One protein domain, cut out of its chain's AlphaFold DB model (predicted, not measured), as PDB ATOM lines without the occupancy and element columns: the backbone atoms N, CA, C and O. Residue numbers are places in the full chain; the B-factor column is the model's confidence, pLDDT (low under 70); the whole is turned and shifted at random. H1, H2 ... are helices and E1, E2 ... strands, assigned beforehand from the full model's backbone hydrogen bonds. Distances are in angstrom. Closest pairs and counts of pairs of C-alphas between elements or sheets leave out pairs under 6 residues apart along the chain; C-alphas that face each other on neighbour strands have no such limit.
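AT A GLANCE: This is residues 157 to 224 of the 330 residues of an uncharacterized protein of Cryobacterium sp. Sr59 (UniProt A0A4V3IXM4). A single, strongly twisted sheet of four strands, its strands' lines turning by 92 degrees from edge to edge, has one short helix, H1, set loosely beside its strands and nearest to E1. The turns of the hairpins E1-E2 and E3-E4 point different ways. The printed part has 68 residues, with E1, E2, E3, E4 and H1 along the chain; the sheet's order is E1 - E2 - E3 - E4, all antiparallel. The class is mixed, helices and strands, with 32 residues, under half, in named elements. The whole is compact, with a radius of gyration of the C-alphas of 11.6 A and spans of 33 by 30 by 18 A.

HOW THE PARTS SIT: E1, residues 165 to 170, and E2, residues 176 to 182, form a hairpin, with N 167 and O 179 2.9 A apart, within hydrogen-bond range. E3, residues 187 to 190, forms a hairpin with E2, with N 180 and O 189 at 2.8 A. E4, residues 198 to 202, forms one with E3, with N 190 and O 198 at 2.8 A. These strands make a meander, each the antiparallel neighbour of the one before; the edge strands E1 and E4 are apart. H1, residues 214 to 223, is on the sheet at a height of 8.1 A, over none of its strands; the closest C-alphas of E1 and H1, those of Trp 169 and Leu 221, are 7.5 A apart. In H1 every O i to N i+4 pair is within hydrogen-bond range.

IN THESE COORDINATES: E1 begins at C-alpha 165 (35.559, 43.432, 36.052) and is 16.7 A long. E2 is 18.8 A long, E3 10.3 A and E4 12.1 A. H1, 14.4 A long, ends at C-alpha 223 (38.547, 46.055, 15.838).

THE WHOLE: The two C-alphas farthest apart, those of Gly 173 and Gly 207, are 34.2 A apart. The printed part has no cut. The link from E4 to H1, 11 residues, is long. The mean pLDDT of the printed part is 88.0, and residues 192 to 195 are under 70.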
ATOM      1  N   PRO A 157      32.734  45.747  38.937       92.31
ATOM      2  CA  PRO A 157      33.534  44.714  39.596       92.31
ATOM      3  C   PRO A 157      32.903  43.320  39.468       92.31
ATOM      4  O   PRO A 157      31.678  43.183  39.539       92.31
ATOM      5  N   HIS A 158      33.735  42.294  39.292       88.38
ATOM      6  CA  HIS A 158      33.314  40.898  39.265       88.38
ATOM      7  C   HIS A 158      33.035  40.404  40.687       88.38
ATOM      8  O   HIS A 158      33.811  40.648  41.608       88.38
ATOM      9  N   LYS A 159      31.925  39.689  40.885       85.69
ATOM     10  CA  LYS A 159      31.481  39.290  42.232       85.69
ATOM     11  C   LYS A 159      32.347  38.198  42.874       85.69
ATOM     12  O   LYS A 159      32.436  38.144  44.094       85.69
ATOM     13  N   TYR A 160      32.922  37.312  42.064       82.56
ATOM     14  CA  TYR A 160      33.565  36.075  42.536       82.56
ATOM     15  C   TYR A 160      35.057  35.984  42.217       82.56
ATOM     16  O   TYR A 160      35.695  35.007  42.588       82.56
ATOM     17  N   THR A 161      35.597  36.962  41.493       83.62
ATOM     18  CA  THR A 161      36.963  36.902  40.971       83.62
ATOM     19  C   THR A 161      37.652  38.182  41.378       83.62
ATOM     20  O   THR A 161      37.207  39.272  41.016       83.62
ATOM     21  N   GLU A 162      38.699  38.041  42.178       85.00
ATOM     22  CA  GLU A 162      39.491  39.164  42.664       85.00
ATOM     23  C   GLU A 162      40.141  39.900  41.498       85.00
ATOM     24  O   GLU A 162      40.527  39.284  40.500       85.00
ATOM     25  N   ASN A 163      40.235  41.225  41.628       88.88
ATOM     26  CA  ASN A 163      40.830  42.107  40.626       88.88
ATOM     27  C   ASN A 163      40.260  41.908  39.209       88.88
ATOM     28  O   ASN A 163      40.975  42.056  38.223       88.88
ATOM     29  N   ALA A 164      38.969  41.587  39.092       90.62
ATOM     30  CA  ALA A 164      38.304  41.392  37.810       90.62
ATOM     31  C   ALA A 164      37.065  42.284  37.650       90.62
ATOM     32  O   ALA A 164      36.425  42.677  38.630       90.62
ATOM     33  N   PHE A 165      36.701  42.588  36.403       93.56
ATOM     34  CA  PHE A 165      35.559  43.432  36.052       93.56
ATOM     35  C   PHE A 165      34.740  42.810  34.923       93.56
ATOM     36  O   PHE A 165      35.297  42.353  33.931       93.56
ATOM     37  N   HIS A 166      33.414  42.842  35.038       93.50
ATOM     38  CA  HIS A 166      32.522  42.510  33.935       93.50
ATOM     39  C   HIS A 166      32.646  43.545  32.816       93.50
ATOM     40  O   HIS A 166      32.584  44.755  33.058       93.50
ATOM     41  N   VAL A 167      32.767  43.046  31.589       93.50
ATOM     42  CA  VAL A 167      32.754  43.819  30.347       93.50
ATOM     43  C   VAL A 167      31.719  43.180  29.428       93.50
ATOM     44  O   VAL A 167      31.696  41.965  29.265       93.50
ATOM     45  N   SER A 168      30.832  43.981  28.842       92.81
ATOM     46  CA  SER A 168      29.845  43.479  27.883       92.81
ATOM     47  C   SER A 168      29.859  44.303  26.610       92.81
ATOM     48  O   SER A 168      29.833  45.535  26.690       92.81
ATOM     49  N   TRP A 169      29.824  43.638  25.465       92.62
ATOM     50  CA  TRP A 169      29.818  44.275  24.155       92.62
ATOM     51  C   TRP A 169      28.583  43.859  23.364       92.62
ATOM     52  O   TRP A 169      28.238  42.683  23.320       92.62
ATOM     53  N   ILE A 170      27.901  44.835  22.771       90.94
ATOM     54  CA  ILE A 170      26.766  44.594  21.884       90.94
ATOM     55  C   ILE A 170      27.322  44.411  20.470       90.94
ATOM     56  O   ILE A 170      27.791  45.369  19.845       90.94
ATOM     57  N   GLY A 171      27.302  43.166  20.004       83.56
ATOM     58  CA  GLY A 171      27.692  42.754  18.661       83.56
ATOM     59  C   GLY A 171      26.667  43.147  17.595       83.56
ATOM     60  O   GLY A 171      25.643  43.785  17.871       83.56
ATOM     61  N   GLU A 172      26.945  42.763  16.352       79.75
ATOM     62  CA  GLU A 172      25.955  42.858  15.278       79.75
ATOM     63  C   GLU A 172      24.733  41.980  15.581       79.75
ATOM     64  O   GLU A 172      24.807  40.992  16.310       79.75
ATOM     65  N   GLY A 173      23.556  42.371  15.088       79.88
ATOM     66  CA  GLY A 173      22.319  41.639  15.385       79.88
ATOM     67  C   GLY A 173      21.884  41.686  16.859       79.88
ATOM     68  O   GLY A 173      20.993  40.934  17.246       79.88
ATOM     69  N   ASN A 174      22.465  42.584  17.670       79.75
ATOM     70  CA  ASN A 174      22.148  42.771  19.091       79.75
ATOM     71  C   ASN A 174      22.534  41.562  19.976       79.75
ATOM     72  O   ASN A 174      21.928  41.346  21.032       79.75
ATOM     73  N   THR A 175      23.544  40.786  19.564       84.94
ATOM     74  CA  THR A 175      24.182  39.775  20.420       84.94
ATOM     75  C   THR A 175      24.932  40.453  21.566       84.94
ATOM     76  O   THR A 175      25.420  41.575  21.427       84.94
ATOM     77  N   ILE A 176      24.984  39.807  22.734       88.75
ATOM     78  CA  ILE A 176      25.695  40.338  23.904       88.75
ATOM     79  C   ILE A 176      26.856  39.412  24.224       88.75
ATOM     80  O   ILE A 176      26.657  38.338  24.794       88.75
ATOM     81  N   GLU A 177      28.054  39.899  23.943       89.25
ATOM     82  CA  GLU A 177      29.303  39.238  24.284       89.25
ATOM     83  C   GLU A 177      29.674  39.574  25.722       89.25
ATOM     84  O   GLU A 177      29.730  40.747  26.112       89.25
ATOM     85  N   ARG A 178      29.884  38.538  26.538       89.88
ATOM     86  CA  ARG A 178      30.198  38.672  27.964       89.88
ATOM     87  C   ARG A 178      31.653  38.314  28.209       89.88
ATOM     88  O   ARG A 178      32.069  37.173  28.046       89.88
ATOM     89  N   MET A 179      32.397  39.307  28.662       92.00
ATOM     90  CA  MET A 179      33.825  39.227  28.907       92.00
ATOM     91  C   MET A 179      34.150  39.661  30.334       92.00
ATOM     92  O   MET A 179      33.328  40.225  31.069       92.00
ATOM     93  N   VAL A 180      35.386  39.397  30.720       92.38
ATOM     94  CA  VAL A 180      35.947  39.762  32.009       92.38
ATOM     95  C   VAL A 180      37.299  40.420  31.765       92.38
ATOM     96  O   VAL A 180      38.185  39.815  31.169       92.38
ATOM     97  N   ALA A 181      37.463  41.655  32.231       94.06
ATOM     98  CA  ALA A 181      38.770  42.289  32.335       94.06
ATOM     99  C   ALA A 181      39.421  41.819  33.643       94.06
ATOM    100  O   ALA A 181      38.959  42.180  34.726       94.06
ATOM    101  N   MET A 182      40.431  40.962  33.541       92.44
ATOM    102  CA  MET A 182      41.135  40.325  34.653       92.44
ATOM    103  C   MET A 182      42.416  41.070  35.023       92.44
ATOM    104  O   MET A 182      42.908  41.903  34.258       92.44
ATOM    105  N   ASP A 183      42.953  40.746  36.200       91.25
ATOM    106  CA  ASP A 183      44.196  41.309  36.734       91.25
ATOM    107  C   ASP A 183      44.220  42.845  36.697       91.25
ATOM    108  O   ASP A 183      45.049  43.484  36.054       91.25
ATOM    109  N   GLY A 184      43.197  43.453  37.295       91.38
ATOM    110  CA  GLY A 184      43.056  44.903  37.359       91.38
ATOM    111  C   GLY A 184      42.868  45.568  35.996       91.38
ATOM    112  O   GLY A 184      43.012  46.782  35.921       91.38
ATOM    113  N   GLY A 185      42.544  44.809  34.944       93.25
ATOM    114  CA  GLY A 185      42.420  45.308  33.576       93.25
ATOM    115  C   GLY A 185      43.626  45.021  32.683       93.25
ATOM    116  O   GLY A 185      43.711  45.605  31.611       93.25
ATOM    117  N   ASN A 186      44.555  44.145  33.074       93.06
ATOM    118  CA  ASN A 186      45.660  43.731  32.204       93.06
ATOM    119  C   ASN A 186      45.243  42.775  31.093       93.06
ATOM    120  O   ASN A 186      45.871  42.791  30.040       93.06
ATOM    121  N   TYR A 187      44.206  41.960  31.294       92.94
ATOM    122  CA  TYR A 187      43.830  40.928  30.328       92.94
ATOM    123  C   TYR A 187      42.329  40.902  30.090       92.94
ATOM    124  O   TYR A 187      41.549  41.053  31.028       92.94
ATOM    125  N   LEU A 188      41.919  40.665  28.850       93.81
ATOM    126  CA  LEU A 188      40.534  40.393  28.496       93.81
ATOM    127  C   LEU A 188      40.345  38.885  28.384       93.81
ATOM    128  O   LEU A 188      41.155  38.203  27.764       93.81
ATOM    129  N   ALA A 189      39.271  38.365  28.960       92.19
ATOM    130  CA  ALA A 189      38.913  36.960  28.881       92.19
ATOM    131  C   ALA A 189      37.422  36.791  28.585       92.19
ATOM    132  O   ALA A 189      36.605  37.634  28.958       92.19
ATOM    133  N   VAL A 190      37.056  35.674  27.968       89.06
ATOM    134  CA  VAL A 190      35.674  35.186  27.925       89.06
ATOM    135  C   VAL A 190      35.440  34.250  29.104       89.06
ATOM    136  O   VAL A 190      36.276  33.406  29.432       89.06
ATOM    137  N   GLY A 191      34.296  34.403  29.764       73.75
ATOM    138  CA  GLY A 191      33.914  33.570  30.899       73.75
ATOM    139  C   GLY A 191      32.422  33.294  30.867       73.75
ATOM    140  O   GLY A 191      31.620  34.177  31.168       73.75
ATOM    141  N   GLU A 192      32.052  32.065  30.516       53.91
ATOM    142  CA  GLU A 192      30.665  31.606  30.540       53.91
ATOM    143  C   GLU A 192      30.409  30.726  31.770       53.91
ATOM    144  O   GLU A 192      30.952  29.629  31.920       53.91
ATOM    145  N   GLY A 193      29.545  31.206  32.668       63.41
ATOM    146  CA  GLY A 193      28.992  30.403  33.758       63.41
ATOM    147  C   GLY A 193      30.031  29.908  34.766       63.41
ATOM    148  O   GLY A 193      30.631  30.695  35.495       63.41
ATOM    149  N   TRP A 194      30.171  28.584  34.873       60.84
ATOM    150  CA  TRP A 194      30.966  27.926  35.916       60.84
ATOM    151  C   TRP A 194      32.390  27.545  35.481       60.84
ATOM    152  O   TRP A 194      33.145  27.077  36.335       60.84
ATOM    153  N   GLY A 195      32.754  27.734  34.207       66.19
ATOM    154  CA  GLY A 195      34.066  27.365  33.657       66.19
ATOM    155  C   GLY A 195      35.205  28.314  34.048       66.19
ATOM    156  O   GLY A 195      34.973  29.407  34.569       66.19
ATOM    157  N   ALA A 196      36.447  27.890  33.797       71.31
ATOM    158  CA  ALA A 196      37.617  28.759  33.913       71.31
ATOM    159  C   ALA A 196      37.601  29.825  32.796       71.31
ATOM    160  O   ALA A 196      37.189  29.517  31.672       71.31
ATOM    161  N   PRO A 197      38.026  31.068  33.083       82.69
ATOM    162  CA  PRO A 197      38.131  32.100  32.059       82.69
ATOM    163  C   PRO A 197      39.134  31.679  30.981       82.69
ATOM    164  O   PRO A 197      40.160  31.077  31.289       82.69
ATOM    165  N   ARG A 198      38.839  32.013  29.721       88.56
ATOM    166  CA  ARG A 198      39.767  31.830  28.599       88.56
ATOM    167  C   ARG A 198      40.170  33.196  28.060       88.56
ATOM    168  O   ARG A 198      39.310  34.026  27.780       88.56
ATOM    169  N   PHE A 199      41.465  33.448  27.970       91.75
ATOM    170  CA  PHE A 199      42.036  34.762  27.708       91.75
ATOM    171  C   PHE A 199      42.059  35.065  26.216       91.75
ATOM    172  O   PHE A 199      42.526  34.245  25.437       91.75
ATOM    173  N   LEU A 200      41.552  36.240  25.847       91.81
ATOM    174  CA  LEU A 200      41.512  36.766  24.485       91.81
ATOM    175  C   LEU A 200      42.792  37.535  24.157       91.81
ATOM    176  O   LEU A 200      43.454  37.263  23.162       91.81
ATOM    177  N   CYS A 201      43.127  38.532  24.977       91.06
ATOM    178  CA  CYS A 201      44.228  39.443  24.686       91.06
ATOM    179  C   CYS A 201      44.682  40.229  25.920       91.06
ATOM    180  O   CYS A 201      44.026  40.248  26.968       91.06
ATOM    181  N   TRP A 202      45.819  40.904  25.774       91.56
ATOM    182  CA  TRP A 202      46.307  41.888  26.728       91.56
ATOM    183  C   TRP A 202      45.632  43.248  26.499       91.56
ATOM    184  O   TRP A 202      45.527  43.720  25.371       91.56
ATOM    185  N   LEU A 203      45.182  43.864  27.588       92.12
ATOM    186  CA  LEU A 203      44.513  45.165  27.636       92.12
ATOM    187  C   LEU A 203      45.436  46.286  28.128       92.12
ATOM    188  O   LEU A 203      45.259  47.436  27.737       92.12
ATOM    189  N   GLY A 204      46.366  45.975  29.038       91.25
ATOM    190  CA  GLY A 204      47.288  46.965  29.604       91.25
ATOM    191  C   GLY A 204      46.640  48.085  30.420       91.25
ATOM    192  O   GLY A 204      47.223  49.156  30.559       91.25
ATOM    193  N   LEU A 205      45.434  47.872  30.957       93.62
ATOM    194  CA  LEU A 205      44.702  48.896  31.712       93.62
ATOM    195  C   LEU A 205      44.982  48.862  33.218       93.62
ATOM    196  O   LEU A 205      44.448  49.699  33.952       93.62
ATOM    197  N   ALA A 206      45.797  47.922  33.707       89.38
ATOM    198  CA  ALA A 206      46.126  47.880  35.127       89.38
ATOM    199  C   ALA A 206      46.843  49.162  35.567       89.38
ATOM    200  O   ALA A 206      47.725  49.684  34.891       89.38
ATOM    201  N   GLY A 207      46.423  49.701  36.712       87.25
ATOM    202  CA  GLY A 207      46.902  50.989  37.221       87.25
ATOM    203  C   GLY A 207      46.259  52.218  36.565       87.25
ATOM    204  O   GLY A 207      46.346  53.309  37.127       87.25
ATOM    205  N   ILE A 208      45.546  52.066  35.443       92.50
ATOM    206  CA  ILE A 208      44.767  53.153  34.838       92.50
ATOM    207  C   ILE A 208      43.438  53.293  35.598       92.50
ATOM    208  O   ILE A 208      42.747  52.292  35.811       92.50
ATOM    209  N   PRO A 209      43.004  54.509  35.988       92.19
ATOM    210  CA  PRO A 209      41.702  54.697  36.620       92.19
ATOM    211  C   PRO A 209      40.559  54.162  35.749       92.19
ATOM    212  O   PRO A 209      40.434  54.535  34.583       92.19
ATOM    213  N   LYS A 210      39.655  53.362  36.332       91.81
ATOM    214  CA  LYS A 210      38.534  52.714  35.616       91.81
ATOM    215  C   LYS A 210      37.689  53.678  34.771       91.81
ATOM    216  O   LYS A 210      37.161  53.303  33.728       91.81
ATOM    217  N   ALA A 211      37.555  54.933  35.207       90.56
ATOM    218  CA  ALA A 211      36.832  55.970  34.469       90.56
ATOM    219  C   ALA A 211      37.399  56.218  33.055       90.56
ATOM    220  O   ALA A 211      36.662  56.654  32.174       90.56
ATOM    221  N   GLN A 212      38.677  55.905  32.831       94.19
ATOM    222  CA  GLN A 212      39.384  56.096  31.565       94.19
ATOM    223  C   GLN A 212      39.375  54.845  30.673       94.19
ATOM    224  O   GLN A 212      39.761  54.926  29.514       94.19
ATOM    225  N   TRP A 213      38.882  53.699  31.154       96.06
ATOM    226  CA  TRP A 213      38.928  52.431  30.406       96.06
ATOM    227  C   TRP A 213      38.003  52.391  29.191       96.06
ATOM    228  O   TRP A 213      38.186  51.570  28.298       96.06
ATOM    229  N   ARG A 214      36.966  53.236  29.154       94.62
ATOM    230  CA  ARG A 214      35.922  53.121  28.126       94.62
ATOM    231  C   ARG A 214      36.445  53.351  26.714       94.62
ATOM    232  O   ARG A 214      36.045  52.612  25.828       94.62
ATOM    233  N   ALA A 215      37.279  54.366  26.509       93.50
ATOM    234  CA  ALA A 215      37.816  54.684  25.189       93.50
ATOM    235  C   ALA A 215      38.669  53.535  24.607       93.50
ATOM    236  O   ALA A 215      38.273  53.027  23.560       93.50
ATOM    237  N   PRO A 216      39.721  53.038  25.294       94.62
ATOM    238  CA  PRO A 216      40.550  51.956  24.758       94.62
ATOM    239  C   PRO A 216      39.780  50.642  24.584       94.62
ATOM    240  O   PRO A 216      40.009  49.919  23.623       94.62
ATOM    241  N   LEU A 217      38.813  50.336  25.460       94.44
ATOM    242  CA  LEU A 217      37.968  49.152  25.276       94.44
ATOM    243  C   LEU A 217      37.046  49.272  24.063       94.44
ATOM    244  O   LEU A 217      36.822  48.281  23.385       94.44
ATOM    245  N   ILE A 218      36.476  50.451  23.793       93.69
ATOM    246  CA  ILE A 218      35.630  50.644  22.606       93.69
ATOM    247  C   ILE A 218      36.461  50.493  21.335       93.69
ATOM    248  O   ILE A 218      35.987  49.846  20.407       93.69
ATOM    249  N   GLU A 219      37.655  51.081  21.296       92.44
ATOM    250  CA  GLU A 219      38.587  50.968  20.171       92.44
ATOM    251  C   GLU A 219      38.919  49.497  19.899       92.44
ATOM    252  O   GLU A 219      38.526  48.970  18.860       92.44
ATOM    253  N   LEU A 220      39.461  48.795  20.899       91.94
ATOM    254  CA  LEU A 220      39.813  47.380  20.793       91.94
ATOM    255  C   LEU A 220      38.626  46.499  20.371       91.94
ATOM    256  O   LEU A 220      38.725  45.726  19.428       91.94
ATOM    257  N   LEU A 221      37.483  46.606  21.056       91.62
ATOM    258  CA  LEU A 221      36.320  45.746  20.796       91.62
ATOM    259  C   LEU A 221      35.620  46.057  19.467       91.62
ATOM    260  O   LEU A 221      34.806  45.259  19.007       91.62
ATOM    261  N   THR A 222      35.888  47.222  18.874       89.75
ATOM    262  CA  THR A 222      35.416  47.543  17.522       89.75
ATOM    263  C   THR A 222      36.293  46.880  16.466       89.75
ATOM    264  O   THR A 222      35.766  46.506  15.426       89.75
ATOM    265  N   GLU A 223      37.590  46.720  16.733       88.12
ATOM    266  CA  GLU A 223      38.547  46.055  15.838       88.12
ATOM    267  C   GLU A 223      38.511  44.521  15.940       88.12
ATOM    268  O   GLU A 223      38.959  43.822  15.034       88.12
ATOM    269  N   MET A 224      37.988  43.976  17.041       85.38
ATOM    270  CA  MET A 224      37.813  42.535  17.214       85.38
ATOM    271  C   MET A 224      36.595  42.035  16.417       85.38
ATOM    272  O   MET A 224      35.469  42.064  16.912       85.38
TER     273      MET A 224